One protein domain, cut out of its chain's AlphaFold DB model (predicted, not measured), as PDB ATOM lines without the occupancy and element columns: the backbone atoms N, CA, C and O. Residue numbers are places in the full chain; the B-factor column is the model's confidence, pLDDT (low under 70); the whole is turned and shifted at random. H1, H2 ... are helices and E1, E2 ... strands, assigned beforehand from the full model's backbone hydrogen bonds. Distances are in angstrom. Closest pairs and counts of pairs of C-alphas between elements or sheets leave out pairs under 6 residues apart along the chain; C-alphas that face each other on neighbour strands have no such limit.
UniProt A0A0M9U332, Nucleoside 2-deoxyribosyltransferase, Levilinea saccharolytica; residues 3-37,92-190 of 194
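This is residues 3 to 37 and 92 to 190 of the 194 residues of the protein "Nucleoside 2-deoxyribosyltransferase" of Levilinea saccharolytica (UniProt A0A0M9U332). A small, twisted sheet of four parallel strands makes the core, layered between helices: H1 and H6 cover one face, and H2, H3 and H5 lie over or along the other, H5 by the edge strand E4. The short helix H4 sits off the sheet on the loops that follow E4. The printed part has 134 residues with six named helices and four named strands, in the order E1 H1 E2 H2 E3 H3 E4 H4 H5 H6; the sheet order is E2 E1 E3 E4 and the class is mixed, helices and strands. The whole is compact and rounded, with a radius of gyration of the C-alphas of 13.7 A and spans of 35 by 34 by 33 A.

The sheet holds E2, residues 31 to 33; E1, residues 3 to 6, from C-alpha 3 at (170.634, 167.291, 145.329); E3, residues 108 to 112, 13.5 A long; and E4, residues 141 to 145, 13.0 A. H1, residues 12 to 27, is 22.4 A long, H2, residues 92 to 105, is 19.7 A and H3, residues 120 to 133, is 19.9 A. H4 is residues 149 to 152, H5 residues 163 to 172, 14.4 A, and H6 residues 179 to 190, 16.7 A, ending with C-alpha 190 at (179.391, 163.908, 140.461).

E1 and E3 are parallel at 23 degrees, with N 6 and O 110 2.8 A apart, within hydrogen-bond range. So are N 33 and O 3 of E2 and E1, 2.8 A, and N 143 and O 109 of E4 and E3, 2.8 A. E1, H1, E2 and E3, H3, E4 are strand-helix-strand units, parallel neighbour strands with a helix between, with right-handed crossovers. H3 runs along the strands at a height over the sheet of 9.3 A. It touches H5, closest C-alphas Ser 130 and Thr 168, 6.5 A, and, on the same face, H2, closest C-alphas Leu 103 and Phe 129, 6.9 A, with residues 103 to 104 of H2 alone. On the opposite face from H3, H6 is over E3 and E4 at a height of 9.5 A. H1 and H6 are close but not clearly touching, closest C-alphas Leu 25 and Ile 183, 7.0 A. H4 is not on the sheet and touches no helix. Every O i to N i+4 pair is within hydrogen-bond range in H1, H2, H3 and H6, and 5 of 6 are in H5; H4 is too short for such a pair.

The farthest C-alphas are those of Val 94 and Ala 156, 39.4 A. Residues 38 to 91 are not printed, and C-alphas 37 and 92 are 17.3 A apart across this cut. Of the links printed whole, none is long. The mean pLDDT of the printed part is 96.8 and no printed residue is under 70.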
ATOM      1  N   ILE A   3     170.893 168.054 144.098       98.44
ATOM      2  CA  ILE A   3     170.634 167.291 145.329       98.44
ATOM      3  C   ILE A   3     169.333 167.725 145.989       98.44
ATOM      4  O   ILE A   3     168.874 168.845 145.783       98.44
ATOM      5  N   TYR A   4     168.757 166.853 146.806       98.75
ATOM      6  CA  TYR A   4     167.656 167.191 147.704       98.75
ATOM      7  C   TYR A   4     168.171 167.275 149.143       98.75
ATOM      8  O   TYR A   4     168.796 166.331 149.633       98.75
ATOM      9  N   PHE A   5     167.934 168.401 149.816       98.56
ATOM     10  CA  PHE A   5     168.334 168.604 151.209       98.56
ATOM     11  C   PHE A   5     167.143 168.327 152.135       98.56
ATOM     12  O   PHE A   5     166.316 169.203 152.391       98.56
ATOM     13  N   ALA A   6     167.080 167.094 152.630       98.25
ATOM     14  CA  ALA A   6     166.063 166.604 153.551       98.25
ATOM     15  C   ALA A   6     166.397 166.996 155.001       98.25
ATOM     16  O   ALA A   6     167.549 166.903 155.440       98.25
ATOM     17  N   GLY A   7     165.398 167.426 155.765       97.00
ATOM     18  CA  GLY A   7     165.571 167.791 157.170       97.00
ATOM     19  C   GLY A   7     164.374 168.548 157.752       97.00
ATOM     20  O   GLY A   7     163.554 169.079 157.003       97.00
ATOM     21  N   PRO A   8     164.274 168.661 159.089       94.88
ATOM     22  CA  PRO A   8     163.132 169.301 159.736       94.88
ATOM     23  C   PRO A   8     163.075 170.813 159.470       94.88
ATOM     24  O   PRO A   8     164.084 171.505 159.513       94.88
ATOM     25  N   LEU A   9     161.875 171.370 159.271       91.31
ATOM     26  CA  LEU A   9     161.697 172.776 158.837       91.31
ATOM     27  C   LEU A   9     160.897 173.640 159.829       91.31
ATOM     28  O   LEU A   9     160.567 174.803 159.565       91.31
ATOM     29  N   PHE A  10     160.566 173.082 160.993       88.81
ATOM     30  CA  PHE A  10     159.557 173.647 161.894       88.81
ATOM     31  C   PHE A  10     160.064 174.817 162.736       88.81
ATOM     32  O   PHE A  10     159.288 175.698 163.106       88.81
ATOM     33  N   THR A  11     161.367 174.865 163.024       90.62
ATOM     34  CA  THR A  11     161.964 175.943 163.823       90.62
ATOM     35  C   THR A  11     162.796 176.876 162.946       90.62
ATOM     36  O   THR A  11     163.409 176.421 161.977       90.62
ATOM     37  N   PRO A  12     162.865 178.179 163.277       89.19
ATOM     38  CA  PRO A  12     163.711 179.117 162.538       89.19
ATOM     39  C   PRO A  12     165.192 178.720 162.577       89.19
ATOM     40  O   PRO A  12     165.909 178.948 161.611       89.19
ATOM     41  N   TYR A  13     165.644 178.082 163.661       91.56
ATOM     42  CA  TYR A  13     167.030 177.641 163.815       91.56
ATOM     43  C   TYR A  13     167.405 176.560 162.806       91.56
ATOM     44  O   TYR A  13     168.443 176.676 162.163       91.56
ATOM     45  N   VAL A  14     166.554 175.545 162.625       92.75
ATOM     46  CA  VAL A  14     166.856 174.470 161.672       92.75
ATOM     47  C   VAL A  14     166.706 174.954 160.229       92.75
ATOM     48  O   VAL A  14     167.546 174.625 159.399       92.75
ATOM     49  N   ARG A  15     165.719 175.810 159.922       93.06
ATOM     50  CA  ARG A  15     165.640 176.433 158.585       93.06
ATOM     51  C   ARG A  15     166.895 177.232 158.264       93.06
ATOM     52  O   ARG A  15     167.481 177.040 157.208       93.06
ATOM     53  N   LYS A  16     167.347 178.071 159.202       92.62
ATOM     54  CA  LYS A  16     168.595 178.827 159.056       92.62
ATOM     55  C   LYS A  16     169.791 177.894 158.857       92.62
ATOM     56  O   LYS A  16     170.565 178.115 157.936       92.62
ATOM     57  N   PHE A  17     169.906 176.849 159.674       95.81
ATOM     58  CA  PHE A  17     170.958 175.843 159.546       95.81
ATOM     59  C   PHE A  17     170.968 175.218 158.146       95.81
ATOM     60  O   PHE A  17     172.006 175.216 157.493       95.81
ATOM     61  N   ILE A  18     169.826 174.743 157.643       96.50
ATOM     62  CA  ILE A  18     169.738 174.142 156.305       96.50
ATOM     63  C   ILE A  18     170.060 175.175 155.217       96.50
ATOM     64  O   ILE A  18     170.818 174.861 154.306       96.50
ATOM     65  N   ALA A  19     169.548 176.405 155.318       94.19
ATOM     66  CA  ALA A  19     169.804 177.464 154.341       94.19
ATOM     67  C   ALA A  19     171.294 177.852 154.265       94.19
ATOM     68  O   ALA A  19     171.837 178.020 153.173       94.19
ATOM     69  N   GLU A  20     171.988 177.938 155.405       96.06
ATOM     70  CA  GLU A  20     173.435 178.191 155.457       96.06
ATOM     71  C   GLU A  20     174.224 177.055 154.787       96.06
ATOM     72  O   GLU A  20     175.105 177.303 153.966       96.06
ATOM     73  N   HIS A  21     173.863 175.800 155.057       98.19
ATOM     74  CA  HIS A  21     174.495 174.641 154.425       98.19
ATOM     75  C   HIS A  21     174.176 174.535 152.926       98.19
ATOM     76  O   HIS A  21     175.050 174.197 152.126       98.19
ATOM     77  N   ALA A  22     172.956 174.878 152.511       97.50
ATOM     78  CA  ALA A  22     172.576 174.965 151.107       97.50
ATOM     79  C   ALA A  22     173.370 176.053 150.371       97.50
ATOM     80  O   ALA A  22     173.810 175.839 149.242       97.50
ATOM     81  N   GLN A  23     173.626 177.193 151.016       97.06
ATOM     82  CA  GLN A  23     174.489 178.232 150.462       97.06
ATOM     83  C   GLN A  23     175.927 177.732 150.258       97.06
ATOM     84  O   GLN A  23     176.491 177.928 149.183       97.06
ATOM     85  N   ILE A  24     176.487 176.998 151.223       98.25
ATOM     86  CA  ILE A  24     177.818 176.382 151.087       98.25
ATOM     87  C   ILE A  24     177.856 175.385 149.913       98.25
ATOM     88  O   ILE A  24     178.840 175.340 149.168       98.25
ATOM     89  N   LEU A  25     176.796 174.592 149.713       98.31
ATOM     90  CA  LEU A  25     176.685 173.684 148.562       98.31
ATOM     91  C   LEU A  25     176.695 174.455 147.234       98.31
ATOM     92  O   LEU A  25     177.458 174.099 146.333       98.31
ATOM     93  N   ARG A  26     175.925 175.547 147.140       97.75
ATOM     94  CA  ARG A  26     175.879 176.425 145.955       97.75
ATOM     95  C   ARG A  26     177.240 177.029 145.636       97.75
ATOM     96  O   ARG A  26     177.673 176.996 144.487       97.75
ATOM     97  N   GLU A  27     177.953 177.509 146.652       98.06
ATOM     98  CA  GLU A  27     179.320 178.036 146.522       98.06
ATOM     99  C   GLU A  27     180.325 176.978 146.041       98.06
ATOM    100  O   GLU A  27     181.372 177.309 145.489       98.06
ATOM    101  N   ASN A  28     179.986 175.696 146.190       97.69
ATOM    102  CA  ASN A  28     180.764 174.558 145.715       97.69
ATOM    103  C   ASN A  28     180.265 173.972 144.382       97.69
ATOM    104  O   ASN A  28     180.722 172.894 143.998       97.69
ATOM    105  N   GLY A  29     179.370 174.669 143.672       97.25
ATOM    106  CA  GLY A  29     178.853 174.248 142.365       97.25
ATOM    107  C   GLY A  29     177.842 173.099 142.422       97.25
ATOM    108  O   GLY A  29     177.598 172.447 141.409       97.25
ATOM    109  N   ILE A  30     177.269 172.831 143.597       98.00
ATOM    110  CA  ILE A  30     176.210 171.838 143.801       98.00
ATOM    111  C   ILE A  30     174.872 172.581 143.841       98.00
ATOM    112  O   ILE A  30     174.786 173.652 144.435       98.00
ATOM    113  N   ASP A  31     173.833 172.024 143.218       97.69
ATOM    114  CA  ASP A  31     172.500 172.634 143.146       97.69
ATOM    115  C   ASP A  31     171.532 171.978 144.152       97.69
ATOM    116  O   ASP A  31     170.973 170.916 143.857       97.69
ATOM    117  N   PRO A  32     171.357 172.537 145.368       97.75
ATOM    118  CA  PRO A  32     170.436 171.995 146.355       97.75
ATOM    119  C   PRO A  32     169.001 172.477 146.135       97.75
ATOM    120  O   PRO A  32     168.702 173.675 146.189       97.75
ATOM    121  N   PHE A  33     168.087 171.518 146.017       97.69
ATOM    122  CA  PHE A  33     166.676 171.727 146.293       97.69
ATOM    123  C   PHE A  33     166.441 171.696 147.807       97.69
ATOM    124  O   PHE A  33     166.761 170.711 148.476       97.69
ATOM    125  N   VAL A  34     165.859 172.773 148.335       96.00
ATOM    126  CA  VAL A  34     165.530 172.937 149.753       96.00
ATOM    127  C   VAL A  34     164.025 173.221 149.871       96.00
ATOM    128  O   VAL A  34     163.581 174.271 149.391       96.00
ATOM    129  N   PRO A  35     163.222 172.352 150.514       92.44
ATOM    130  CA  PRO A  35     161.757 172.439 150.434       92.44
ATOM    131  C   PRO A  35     161.176 173.783 150.894       92.44
ATOM    132  O   PRO A  35     160.348 174.392 150.213       92.44
ATOM    133  N   HIS A  36     161.665 174.324 152.017       88.00
ATOM    134  CA  HIS A  36     161.164 175.600 152.537       88.00
ATOM    135  C   HIS A  36     161.556 176.812 151.682       88.00
ATOM    136  O   HIS A  36     160.854 177.819 151.727       88.00
ATOM    137  N   GLU A  37     162.621 176.739 150.881       89.94
ATOM    138  CA  GLU A  37     163.027 177.853 150.018       89.94
ATOM    139  C   GLU A  37     162.152 177.968 148.761       89.94
ATOM    140  O   GLU A  37     162.029 179.055 148.193       89.94
ATOM    141  N   PRO A  92     148.098 169.060 151.697       95.25
ATOM    142  CA  PRO A  92     148.949 167.875 151.627       95.25
ATOM    143  C   PRO A  92     149.347 167.508 150.195       95.25
ATOM    144  O   PRO A  92     150.502 167.184 149.953       95.25
ATOM    145  N   GLU A  93     148.422 167.634 149.241       96.38
ATOM    146  CA  GLU A  93     148.660 167.334 147.828       96.38
ATOM    147  C   GLU A  93     149.695 168.286 147.222       96.38
ATOM    148  O   GLU A  93     150.642 167.840 146.588       96.38
ATOM    149  N   VAL A  94     149.562 169.597 147.458       93.88
ATOM    150  CA  VAL A  94     150.511 170.592 146.929       93.88
ATOM    151  C   VAL A  94     151.917 170.368 147.486       93.88
ATOM    152  O   VAL A  94     152.887 170.484 146.744       93.88
ATOM    153  N   ILE A  95     152.032 170.062 148.781       94.12
ATOM    154  CA  ILE A  95     153.334 169.824 149.418       94.12
ATOM    155  C   ILE A  95     153.956 168.537 148.912       94.12
ATOM    156  O   ILE A  95     155.111 168.552 148.499       94.12
ATOM    157  N   PHE A  96     153.177 167.457 148.870       96.12
ATOM    158  CA  PHE A  96     153.653 166.183 148.361       96.12
ATOM    159  C   PHE A  96     154.188 166.309 146.933       96.12
ATOM    160  O   PHE A  96     155.298 165.862 146.678       96.12
ATOM    161  N   GLU A  97     153.450 166.946 146.020       96.00
ATOM    162  CA  GLU A  97     153.887 167.083 144.623       96.00
ATOM    163  C   GLU A  97     155.177 167.903 144.492       96.00
ATOM    164  O   GLU A  97     156.090 167.504 143.772       96.00
ATOM    165  N   VAL A  98     155.286 169.023 145.214       94.69
ATOM    166  CA  VAL A  98     156.481 169.883 145.173       94.69
ATOM    167  C   VAL A  98     157.710 169.162 145.723       94.69
ATOM    168  O   VAL A  98     158.774 169.190 145.097       94.69
ATOM    169  N   ASP A  99     157.570 168.516 146.879       96.88
ATOM    170  CA  ASP A  99     158.678 167.835 147.542       96.88
ATOM    171  C   ASP A  99     159.062 166.569 146.765       96.88
ATOM    172  O   ASP A  99     160.245 166.319 146.530       96.88
ATOM    173  N   TYR A 100     158.081 165.818 146.251       98.00
ATOM    174  CA  TYR A 100     158.320 164.649 145.407       98.00
ATOM    175  C   TYR A 100     158.992 165.014 144.081       98.00
ATOM    176  O   TYR A 100     159.906 164.307 143.655       98.00
ATOM    177  N   GLU A 101     158.600 166.106 143.419       97.50
ATOM    178  CA  GLU A 101     159.284 166.584 142.209       97.50
ATOM    179  C   GLU A 101     160.749 166.924 142.518       97.50
ATOM    180  O   GLU A 101     161.661 166.485 141.808       97.50
ATOM    181  N   GLY A 102     160.996 167.656 143.608       97.19
ATOM    182  CA  GLY A 102     162.345 167.971 144.075       97.19
ATOM    183  C   GLY A 102     163.177 166.713 144.332       97.19
ATOM    184  O   GLY A 102     164.305 166.605 143.848       97.19
ATOM    185  N   LEU A 103     162.603 165.752 145.055       98.12
ATOM    186  CA  LEU A 103     163.256 164.518 145.483       98.12
ATOM    187  C   LEU A 103     163.522 163.565 144.311       98.12
ATOM    188  O   LEU A 103     164.625 163.049 144.154       98.12
ATOM    189  N   SER A 104     162.521 163.343 143.458       98.06
ATOM    190  CA  SER A 104     162.598 162.397 142.337       98.06
ATOM    191  C   SER A 104     163.540 162.850 141.228       98.06
ATOM    192  O   SER A 104     164.132 162.013 140.544       98.06
ATOM    193  N   THR A 105     163.725 164.160 141.065       97.94
ATOM    194  CA  THR A 105     164.643 164.731 140.072       97.94
ATOM    195  C   THR A 105     166.055 164.962 140.608       97.94
ATOM    196  O   THR A 105     166.936 165.297 139.823       97.94
ATOM    197  N   ALA A 106     166.293 164.791 141.910       98.44
ATOM    198  CA  ALA A 106     167.626 164.894 142.491       98.44
ATOM    199  C   ALA A 106     168.498 163.679 142.136       98.44
ATOM    200  O   ALA A 106     168.005 162.554 142.016       98.44
ATOM    201  N   ASP A 107     169.802 163.909 142.009       98.31
ATOM    202  CA  ASP A 107     170.808 162.868 141.800       98.31
ATOM    203  C   ASP A 107     171.191 162.205 143.131       98.31
ATOM    204  O   ASP A 107     171.487 161.014 143.173       98.31
ATOM    205  N   ALA A 108     171.160 162.960 144.234       98.62
ATOM    206  CA  ALA A 108     171.477 162.489 145.582       98.62
ATOM    207  C   ALA A 108     170.641 163.201 146.655       98.62
ATOM    208  O   ALA A 108     170.100 164.286 146.424       98.62
ATOM    209  N   VAL A 109     170.600 162.624 147.857       98.88
ATOM    210  CA  VAL A 109     169.994 163.236 149.050       98.88
ATOM    211  C   VAL A 109     171.064 163.534 150.096       98.88
ATOM    212  O   VAL A 109     171.923 162.697 150.367       98.88
ATOM    213  N   VAL A 110     170.968 164.700 150.732       98.81
ATOM    214  CA  VAL A 110     171.605 164.987 152.024       98.81
ATOM    215  C   VAL A 110     170.494 165.056 153.063       98.81
ATOM    216  O   VAL A 110     169.596 165.880 152.921       98.81
ATOM    217  N   ALA A 111     170.526 164.195 154.078       98.69
ATOM    218  CA  ALA A 111     169.466 164.089 155.078       98.69
ATOM    219  C   ALA A 111     169.970 164.435 156.481       98.69
ATOM    220  O   ALA A 111     170.852 163.753 157.001       98.69
ATOM    221  N   VAL A 112     169.391 165.456 157.114       98.44
ATOM    222  CA  VAL A 112     169.668 165.787 158.520       98.44
ATOM    223  C   VAL A 112     169.058 164.718 159.420       98.44
ATOM    224  O   VAL A 112     167.847 164.515 159.428       98.44
ATOM    225  N   LEU A 113     169.898 164.048 160.203       98.31
ATOM    226  CA  LEU A 113     169.492 162.963 161.099       98.31
ATOM    227  C   LEU A 113     169.389 163.400 162.572       98.31
ATOM    228  O   LEU A 113     169.125 162.570 163.442       98.31
ATOM    229  N   ASP A 114     169.612 164.686 162.848       96.88
ATOM    230  CA  ASP A 114     169.640 165.258 164.194       96.88
ATOM    231  C   ASP A 114     168.302 165.157 164.934       96.88
ATOM    232  O   ASP A 114     167.223 165.200 164.344       96.88
ATOM    233  N   GLY A 115     168.385 165.121 166.268       93.50
ATOM    234  CA  GLY A 115     167.229 165.129 167.157       93.50
ATOM    235  C   GLY A 115     167.092 163.854 167.982       93.50
ATOM    236  O   GLY A 115     167.908 162.938 167.935       93.50
ATOM    237  N   THR A 116     166.037 163.794 168.797       91.88
ATOM    238  CA  THR A 116     165.709 162.574 169.559       91.88
ATOM    239  C   THR A 116     165.246 161.438 168.653       91.88
ATOM    240  O   THR A 116     165.364 160.272 169.020       91.88
ATOM    241  N   GLN A 117     164.680 161.793 167.502       94.88
ATOM    242  CA  GLN A 117     164.250 160.917 166.424       94.88
ATOM    243  C   GLN A 117     164.458 161.686 165.119       94.88
ATOM    244  O   GLN A 117     164.326 162.911 165.114       94.88
ATOM    245  N   VAL A 118     164.747 160.967 164.033       97.38
ATOM    246  CA  VAL A 118     164.678 161.545 162.687       97.38
ATOM    247  C   VAL A 118     163.241 162.005 162.458       97.38
ATOM    248  O   VAL A 118     162.302 161.277 162.787       97.38
ATOM    249  N   ASP A 119     163.097 163.217 161.937       96.62
ATOM    250  CA  ASP A 119     161.817 163.799 161.542       96.62
ATOM    251  C   ASP A 119     161.033 162.857 160.609       96.62
ATOM    252  O   ASP A 119     161.620 162.165 159.776       96.62
ATOM    253  N   ASP A 120     159.709 162.796 160.760       96.88
ATOM    254  CA  ASP A 120     158.876 161.842 160.021       96.88
ATOM    255  C   ASP A 120     158.820 162.160 158.520       96.88
ATOM    256  O   ASP A 120     158.899 161.238 157.701       96.88
ATOM    257  N   GLY A 121     158.789 163.446 158.156       97.44
ATOM    258  CA  GLY A 121     158.954 163.917 156.781       97.44
ATOM    259  C   GLY A 121     160.297 163.487 156.192       97.44
ATOM    260  O   GLY A 121     160.339 162.796 155.175       97.44
ATOM    261  N   THR A 122     161.387 163.781 156.899       98.19
ATOM    262  CA  THR A 122     162.753 163.399 156.504       98.19
ATOM    263  C   THR A 122     162.898 161.879 156.337       98.19
ATOM    264  O   THR A 122     163.486 161.398 155.368       98.19
ATOM    265  N   ALA A 123     162.331 161.083 157.248       98.62
ATOM    266  CA  ALA A 123     162.338 159.625 157.148       98.62
ATOM    267  C   ALA A 123     161.522 159.111 155.945       98.62
ATOM    268  O   ALA A 123     161.930 158.142 155.297       98.62
ATOM    269  N   CYS A 124     160.397 159.760 155.625       98.44
ATOM    270  CA  CYS A 124     159.596 159.470 154.434       98.44
ATOM    271  C   CYS A 124     160.399 159.728 153.149       98.44
ATOM    272  O   CYS A 124     160.470 158.860 152.277       98.44
ATOM    273  N   GLU A 125     161.077 160.874 153.069       98.75
ATOM    274  CA  GLU A 125     161.931 161.260 151.941       98.75
ATOM    275  C   GLU A 125     163.096 160.277 151.743       98.75
ATOM    276  O   GLU A 125     163.323 159.807 150.625       98.75
ATOM    277  N   ILE A 126     163.780 159.881 152.827       98.81
ATOM    278  CA  ILE A 126     164.826 158.840 152.809       98.81
ATOM    279  C   ILE A 126     164.279 157.528 152.225       98.81
ATOM    280  O   ILE A 126     164.918 156.904 151.374       98.81
ATOM    281  N   GLY A 127     163.090 157.102 152.664       98.75
ATOM    282  CA  GLY A 127     162.450 155.876 152.189       98.75
ATOM    283  C   GLY A 127     162.089 155.926 150.702       98.75
ATOM    284  O   GLY A 127     162.387 154.984 149.962       98.75
ATOM    285  N   ILE A 128     161.490 157.032 150.247       98.69
ATOM    286  CA  ILE A 128     161.144 157.240 148.833       98.69
ATOM    287  C   ILE A 128     162.411 157.234 147.977       98.69
ATOM    288  O   ILE A 128     162.467 156.517 146.976       98.69
ATOM    289  N   PHE A 129     163.445 157.977 148.374       98.75
ATOM    290  CA  PHE A 129     164.671 158.067 147.588       98.75
ATOM    291  C   PHE A 129     165.440 156.743 147.551       98.75
ATOM    292  O   PHE A 129     165.929 156.358 146.496       98.75
ATOM    293  N   SER A 130     165.458 155.972 148.643       98.75
ATOM    294  CA  SER A 130     166.012 154.610 148.644       98.75
ATOM    295  C   SER A 130     165.318 153.698 147.625       98.75
ATOM    296  O   SER A 130     165.972 152.950 146.892       98.75
ATOM    297  N   ALA A 131     163.988 153.787 147.518       98.62
ATOM    298  CA  ALA A 131     163.245 153.048 146.504       98.62
ATOM    299  C   ALA A 131     163.583 153.508 145.075       98.62
ATOM    300  O   ALA A 131     163.598 152.675 144.167       98.62
ATOM    301  N   LEU A 132     163.876 154.799 144.874       98.44
ATOM    302  CA  LEU A 132     164.365 155.325 143.599       98.44
ATOM    303  C   LEU A 132     165.772 154.804 143.284       98.44
ATOM    304  O   LEU A 132     165.953 154.262 142.201       98.44
ATOM    305  N   CYS A 133     166.716 154.845 144.229       98.12
ATOM    306  CA  CYS A 133     168.068 154.297 144.050       98.12
ATOM    307  C   CYS A 133     168.058 152.827 143.618       98.12
ATOM    308  O   CYS A 133     168.806 152.418 142.738       98.12
ATOM    309  N   ARG A 134     167.163 152.017 144.196       97.94
ATOM    310  CA  ARG A 134     167.024 150.598 143.828       97.94
ATOM    311  C   ARG A 134     166.481 150.369 142.413       97.94
ATOM    312  O   ARG A 134     166.595 149.257 141.902       97.94
ATOM    313  N   ARG A 135     165.827 151.366 141.812       97.62
ATOM    314  CA  ARG A 135     165.170 151.271 140.495       97.62
ATOM    315  C   ARG A 135     165.931 152.001 139.395       97.62
ATOM    316  O   ARG A 135     165.843 151.592 138.241       97.62
ATOM    317  N   ASP A 136     166.625 153.070 139.749       96.94
ATOM    318  CA  ASP A 136     167.290 153.988 138.841       96.94
ATOM    319  C   ASP A 136     168.780 154.089 139.209       96.94
ATOM    320  O   ASP A 136     169.130 154.783 140.167       96.94
ATOM    321  N   PRO A 137     169.666 153.418 138.447       93.94
ATOM    322  CA  PRO A 137     171.110 153.449 138.677       93.94
ATOM    323  C   PRO A 137     171.746 154.840 138.560       93.94
ATOM    324  O   PRO A 137     172.882 155.013 138.993       93.94
ATOM    325  N   SER A 138     171.049 155.829 137.979       95.75
ATOM    326  CA  SER A 138     171.568 157.198 137.894       95.75
ATOM    327  C   SER A 138     171.576 157.918 139.247       95.75
ATOM    328  O   SER A 138     172.337 158.872 139.429       95.75
ATOM    329  N   LYS A 139     170.776 157.449 140.216       97.94
ATOM    330  CA  LYS A 139     170.773 157.977 141.583       97.94
ATOM    331  C   LYS A 139     172.065 157.591 142.291       97.94
ATOM    332  O   LYS A 139     172.429 156.422 142.372       97.94
ATOM    333  N   LYS A 140     172.751 158.592 142.831       97.88
ATOM    334  CA  LYS A 140     174.087 158.455 143.408       97.88
ATOM    335  C   LYS A 140     174.075 157.963 144.850       97.88
ATOM    336  O   LYS A 140     174.974 157.216 145.225       97.88
ATOM    337  N   GLY A 141     173.076 158.354 145.641       98.25
ATOM    338  CA  GLY A 141     172.929 157.852 147.004       98.25
ATOM    339  C   GLY A 141     172.351 158.836 148.015       98.25
ATOM    340  O   GLY A 141     171.828 159.896 147.665       98.25
ATOM    341  N   ILE A 142     172.452 158.458 149.290       98.88
ATOM    342  CA  ILE A 142     171.960 159.226 150.442       98.88
ATOM    343  C   ILE A 142     173.122 159.460 151.407       98.88
ATOM    344  O   ILE A 142     173.749 158.506 151.858       98.88
ATOM    345  N   ILE A 143     173.393 160.716 151.751       98.88
ATOM    346  CA  ILE A 143     174.334 161.084 152.813       98.88
ATOM    347  C   ILE A 143     173.523 161.453 154.049       98.88
ATOM    348  O   ILE A 143     172.771 162.428 154.034       98.88
ATOM    349  N   GLY A 144     173.686 160.697 155.132       98.75
ATOM    350  CA  GLY A 144     173.176 161.107 156.436       98.75
ATOM    351  C   GLY A 144     174.095 162.155 157.058       98.75
ATOM    352  O   GLY A 144     175.299 161.939 157.153       98.75
ATOM    353  N   PHE A 145     173.543 163.277 157.502       98.69
ATOM    354  CA  PHE A 145     174.283 164.332 158.187       98.69
ATOM    355  C   PHE A 145     173.850 164.395 159.653       98.69
ATOM    356  O   PHE A 145     172.680 164.633 159.949       98.69
ATOM    357  N   MET A 146     174.787 164.127 160.561       97.94
ATOM    358  CA  MET A 146     174.546 164.001 161.999       97.94
ATOM    359  C   MET A 146     175.487 164.929 162.762       97.94
ATOM    360  O   MET A 146     176.670 164.640 162.898       97.94
ATOM    361  N   THR A 147     174.956 166.025 163.292       96.94
ATOM    362  CA  THR A 147     175.696 166.986 164.122       96.94
ATOM    363  C   THR A 147     175.324 166.898 165.601       96.94
ATOM    364  O   THR A 147     176.034 167.421 166.464       96.94
ATOM    365  N   ASP A 148     174.239 166.193 165.933       96.31
ATOM    366  CA  ASP A 148     173.848 165.948 167.311       96.31
ATOM    367  C   ASP A 148     174.915 165.113 168.023       96.31
ATOM    368  O   ASP A 148     175.069 163.910 167.796       96.31
ATOM    369  N   SER A 149     175.635 165.746 168.949       96.56
ATOM    370  CA  SER A 149     176.696 165.099 169.730       96.56
ATOM    371  C   SER A 149     176.245 163.812 170.437       96.56
ATOM    372  O   SER A 149     177.047 162.895 170.635       96.56
ATOM    373  N   ARG A 150     174.958 163.679 170.784       95.62
ATOM    374  CA  ARG A 150     174.406 162.449 171.377       95.62
ATOM    375  C   ARG A 150     174.373 161.306 170.367       95.62
ATOM    376  O   ARG A 150     174.590 160.158 170.749       95.62
ATOM    377  N   GLY A 151     174.097 161.619 169.103       96.44
ATOM    378  CA  GLY A 151     174.156 160.671 168.000       96.44
ATOM    379  C   GLY A 151     175.597 160.345 167.625       96.44
ATOM    380  O   GLY A 151     175.962 159.172 167.585       96.44
ATOM    381  N   VAL A 152     176.447 161.362 167.465       96.56
ATOM    382  CA  VAL A 152     177.875 161.197 167.130       96.56
ATOM    383  C   VAL A 152     178.594 160.302 168.146       96.56
ATOM    384  O   VAL A 152     179.258 159.336 167.776       96.56
ATOM    385  N   THR A 153     178.386 160.527 169.447       96.12
ATOM    386  CA  THR A 153     178.978 159.684 170.510       96.12
ATOM    387  C   THR A 153     178.498 158.229 170.486       96.12
ATOM    388  O   THR A 153     179.138 157.355 171.068       96.12
ATOM    389  N   ARG A 154     177.388 157.946 169.795       95.12
ATOM    390  CA  ARG A 154     176.793 156.616 169.620       95.12
ATOM    391  C   ARG A 154     176.969 156.069 168.204       95.12
ATOM    392  O   ARG A 154     176.284 155.102 167.864       95.12
ATOM    393  N   ALA A 155     177.874 156.625 167.393       94.12
ATOM    394  CA  ALA A 155     178.115 156.188 166.014       94.12
ATOM    395  C   ALA A 155     178.353 154.670 165.908       94.12
ATOM    396  O   ALA A 155     177.721 153.995 165.099       94.12
ATOM    397  N   ALA A 156     179.151 154.101 166.820       93.88
ATOM    398  CA  ALA A 156     179.433 152.661 166.884       93.88
ATOM    399  C   ALA A 156     178.195 151.782 167.166       93.88
ATOM    400  O   ALA A 156     178.223 150.575 166.945       93.88
ATOM    401  N   THR A 157     177.110 152.379 167.661       93.62
ATOM    402  CA  THR A 157     175.849 151.706 168.004       93.62
ATOM    403  C   THR A 157     174.664 152.233 167.187       93.62
ATOM    404  O   THR A 157     173.516 152.065 167.591       93.62
ATOM    405  N   GLY A 158     174.924 152.892 166.052       93.56
ATOM    406  CA  GLY A 158     173.883 153.336 165.123       93.56
ATOM    407  C   GLY A 158     173.291 154.718 165.408       93.56
ATOM    408  O   GLY A 158     172.138 154.974 165.070       93.56
ATOM    409  N   TYR A 159     174.055 155.613 166.040       96.31
ATOM    410  CA  TYR A 159     173.715 157.032 166.233       96.31
ATOM    411  C   TYR A 159     172.453 157.313 167.070       96.31
ATOM    412  O   TYR A 159     172.003 158.450 167.159       96.31
ATOM    413  N   GLY A 160     171.848 156.294 167.690       94.69
ATOM    414  CA  GLY A 160     170.525 156.432 168.310       94.69
ATOM    415  C   GLY A 160     169.390 156.650 167.300       94.69
ATOM    416  O   GLY A 160     168.275 156.970 167.705       94.69
ATOM    417  N   VAL A 161     169.660 156.459 166.006       97.56
ATOM    418  CA  VAL A 161     168.674 156.531 164.926       97.56
ATOM    419  C   VAL A 161     167.891 155.218 164.876       97.56
ATOM    420  O   VAL A 161     168.408 154.146 165.198       97.56
ATOM    421  N   ASN A 162     166.622 155.282 164.467       97.75
ATOM    422  CA  ASN A 162     165.834 154.082 164.204       97.75
ATOM    423  C   ASN A 162     166.583 153.165 163.216       97.75
ATOM    424  O   ASN A 162     166.962 153.608 162.134       97.75
ATOM    425  N   LEU A 163     166.765 151.886 163.561       97.44
ATOM    426  CA  LEU A 163     167.608 150.974 162.778       97.44
ATOM    427  C   LEU A 163     167.120 150.756 161.338       97.44
ATOM    428  O   LEU A 163     167.935 150.477 160.465       97.44
ATOM    429  N   PHE A 164     165.820 150.902 161.073       98.12
ATOM    430  CA  PHE A 164     165.284 150.799 159.718       98.12
ATOM    431  C   PHE A 164     165.667 152.021 158.872       98.12
ATOM    432  O   PHE A 164     166.142 151.867 157.748       98.12
ATOM    433  N   VAL A 165     165.553 153.228 159.436       98.44
ATOM    434  CA  VAL A 165     166.022 154.466 158.784       98.44
ATOM    435  C   VAL A 165     167.537 154.417 158.586       98.44
ATOM    436  O   VAL A 165     168.021 154.667 157.488       98.44
ATOM    437  N   LEU A 166     168.277 154.010 159.622       98.31
ATOM    438  CA  LEU A 166     169.728 153.851 159.570       98.31
ATOM    439  C   LEU A 166     170.150 152.888 158.455       98.31
ATOM    440  O   LEU A 166     170.990 153.240 157.635       98.31
ATOM    441  N   GLY A 167     169.550 151.696 158.397       98.50
ATOM    442  CA  GLY A 167     169.836 150.717 157.348       98.50
ATOM    443  C   GLY A 167     169.507 151.244 155.951       98.50
ATOM    444  O   GLY A 167     170.265 150.997 155.021       98.50
ATOM    445  N   THR A 168     168.430 152.024 155.820       98.50
ATOM    446  CA  THR A 168     168.035 152.651 154.550       98.50
ATOM    447  C   THR A 168     169.071 153.665 154.064       98.50
ATOM    448  O   THR A 168     169.375 153.691 152.876       98.50
ATOM    449  N   VAL A 169     169.644 154.478 154.959       98.62
ATOM    450  CA  VAL A 169     170.729 155.412 154.604       98.62
ATOM    451  C   VAL A 169     172.009 154.646 154.268       98.62
ATOM    452  O   VAL A 169     172.578 154.858 153.203       98.62
ATOM    453  N   LEU A 170     172.429 153.718 155.138       98.44
ATOM    454  CA  LEU A 170     173.690 152.977 154.994       98.44
ATOM    455  C   LEU A 170     173.738 152.059 153.767       98.44
ATOM    456  O   LEU A 170     174.822 151.721 153.301       98.44
ATOM    457  N   GLU A 171     172.584 151.656 153.234       98.44
ATOM    458  CA  GLU A 171     172.501 150.947 151.956       98.44
ATOM    459  C   GLU A 171     172.968 151.816 150.775       98.44
ATOM    460  O   GLU A 171     173.527 151.287 149.817       98.44
ATOM    461  N   HIS A 172     172.766 153.137 150.852       98.31
ATOM    462  CA  HIS A 172     172.955 154.069 149.733       98.31
ATOM    463  C   HIS A 172     174.038 155.122 149.964       98.31
ATOM    464  O   HIS A 172     174.314 155.912 149.064       98.31
ATOM    465  N   GLY A 173     174.662 155.175 151.139       98.19
ATOM    466  CA  GLY A 173     175.766 156.093 151.383       98.19
ATOM    467  C   GLY A 173     176.173 156.232 152.850       98.19
ATOM    468  O   GLY A 173     175.681 155.513 153.725       98.19
ATOM    469  N   PRO A 174     177.145 157.115 153.125       98.19
ATOM    470  CA  PRO A 174     177.716 157.263 154.454       98.19
ATOM    471  C   PRO A 174     176.855 158.143 155.367       98.19
ATOM    472  O   PRO A 174     176.034 158.945 154.918       98.19
ATOM    473  N   ILE A 175     177.123 158.044 156.671       98.62
ATOM    474  CA  ILE A 175     176.751 159.069 157.649       98.62
ATOM    475  C   ILE A 175     178.011 159.840 158.023       98.62
ATOM    476  O   ILE A 175     179.040 159.232 158.318       98.62
ATOM    477  N   VAL A 176     177.923 161.165 158.013       98.44
ATOM    478  CA  VAL A 176     179.031 162.073 158.320       98.44
ATOM    479  C   VAL A 176     178.591 163.125 159.336       98.44
ATOM    480  O   VAL A 176     177.408 163.462 159.422       98.44
ATOM    481  N   ASP A 177     179.544 163.638 160.109       97.44
ATOM    482  CA  ASP A 177     179.349 164.680 161.127       97.44
ATOM    483  C   ASP A 177     180.079 165.998 160.801       97.44
ATOM    484  O   ASP A 177     179.829 167.024 161.433       97.44
ATOM    485  N   ASP A 178     180.917 166.002 159.760       97.56
ATOM    486  CA  ASP A 178     181.545 167.183 159.168       97.56
ATOM    487  C   ASP A 178     180.909 167.485 157.805       97.56
ATOM    488  O   ASP A 178     180.891 166.649 156.898       97.56
ATOM    489  N   PHE A 179     180.426 168.713 157.621       98.25
ATOM    490  CA  PHE A 179     179.821 169.114 156.355       98.25
ATOM    491  C   PHE A 179     180.817 169.135 155.187       98.25
ATOM    492  O   PHE A 179     180.426 168.955 154.033       98.25
ATOM    493  N   ASN A 180     182.119 169.282 155.453       98.25
ATOM    494  CA  ASN A 180     183.119 169.146 154.395       98.25
ATOM    495  C   ASN A 180     183.133 167.730 153.808       98.25
ATOM    496  O   ASN A 180     183.396 167.587 152.614       98.25
ATOM    497  N   GLU A 181     182.819 166.696 154.598       98.44
ATOM    498  CA  GLU A 181     182.665 165.334 154.077       98.44
ATOM    499  C   GLU A 181     181.437 165.195 153.180       98.44
ATOM    500  O   GLU A 181     181.510 164.505 152.166       98.44
ATOM    501  N   VAL A 182     180.341 165.905 153.480       98.69
ATOM    502  CA  VAL A 182     179.176 165.969 152.580       98.69
ATOM    503  C   VAL A 182     179.620 166.487 151.212       98.69
ATOM    504  O   VAL A 182     179.398 165.837 150.193       98.69
ATOM    505  N   ILE A 183     180.328 167.620 151.179       98.56
ATOM    506  CA  ILE A 183     180.821 168.221 149.931       98.56
ATOM    507  C   ILE A 183     181.793 167.279 149.211       98.56
ATOM    508  O   ILE A 183     181.699 167.118 147.991       98.56
ATOM    509  N   ARG A 184     182.728 166.653 149.941       98.38
ATOM    510  CA  ARG A 184     183.683 165.687 149.375       98.38
ATOM    511  C   ARG A 184     182.954 164.520 148.715       98.38
ATOM    512  O   ARG A 184     183.215 164.236 147.547       98.38
ATOM    513  N   GLN A 185     182.024 163.887 149.425       98.56
ATOM    514  CA  GLN A 185     181.275 162.736 148.927       98.56
ATOM    515  C   GLN A 185     180.427 163.096 147.703       98.56
ATOM    516  O   GLN A 185     180.427 162.363 146.714       98.56
ATOM    517  N   LEU A 186     179.760 164.252 147.726       98.38
ATOM    518  CA  LEU A 186     178.977 164.729 146.590       98.38
ATOM    519  C   LEU A 186     179.855 164.953 145.346       98.38
ATOM    520  O   LEU A 186     179.491 164.526 144.253       98.38
ATOM    521  N   LYS A 187     181.047 165.542 145.495       97.62
ATOM    522  CA  LYS A 187     181.996 165.708 144.378       97.62
ATOM    523  C   LYS A 187     182.524 164.372 143.849       97.62
ATOM    524  O   LYS A 187     182.727 164.238 142.645       97.62
ATOM    525  N   VAL A 188     182.725 163.381 144.724       97.44
ATOM    526  CA  VAL A 188     183.085 162.015 144.306       97.44
ATOM    527  C   VAL A 188     181.982 161.412 143.435       97.44
ATOM    528  O   VAL A 188     182.288 160.848 142.389       97.44
ATOM    529  N   TRP A 189     180.716 161.554 143.827       97.44
ATOM    530  CA  TRP A 189     179.581 161.045 143.053       97.44
ATOM    531  C   TRP A 189     179.351 161.778 141.726       97.44
ATOM    532  O   TRP A 189     179.053 161.123 140.728       97.44
ATOM    533  N   ASP A 190     179.532 163.099 141.685       95.75
ATOM    534  CA  ASP A 190     179.391 163.908 140.461       95.75
ATOM    535  C   ASP A 190     180.470 163.564 139.415       95.75
ATOM    536  O   ASP A 190     180.225 163.625 138.214       95.75
TER     537      ASP A 190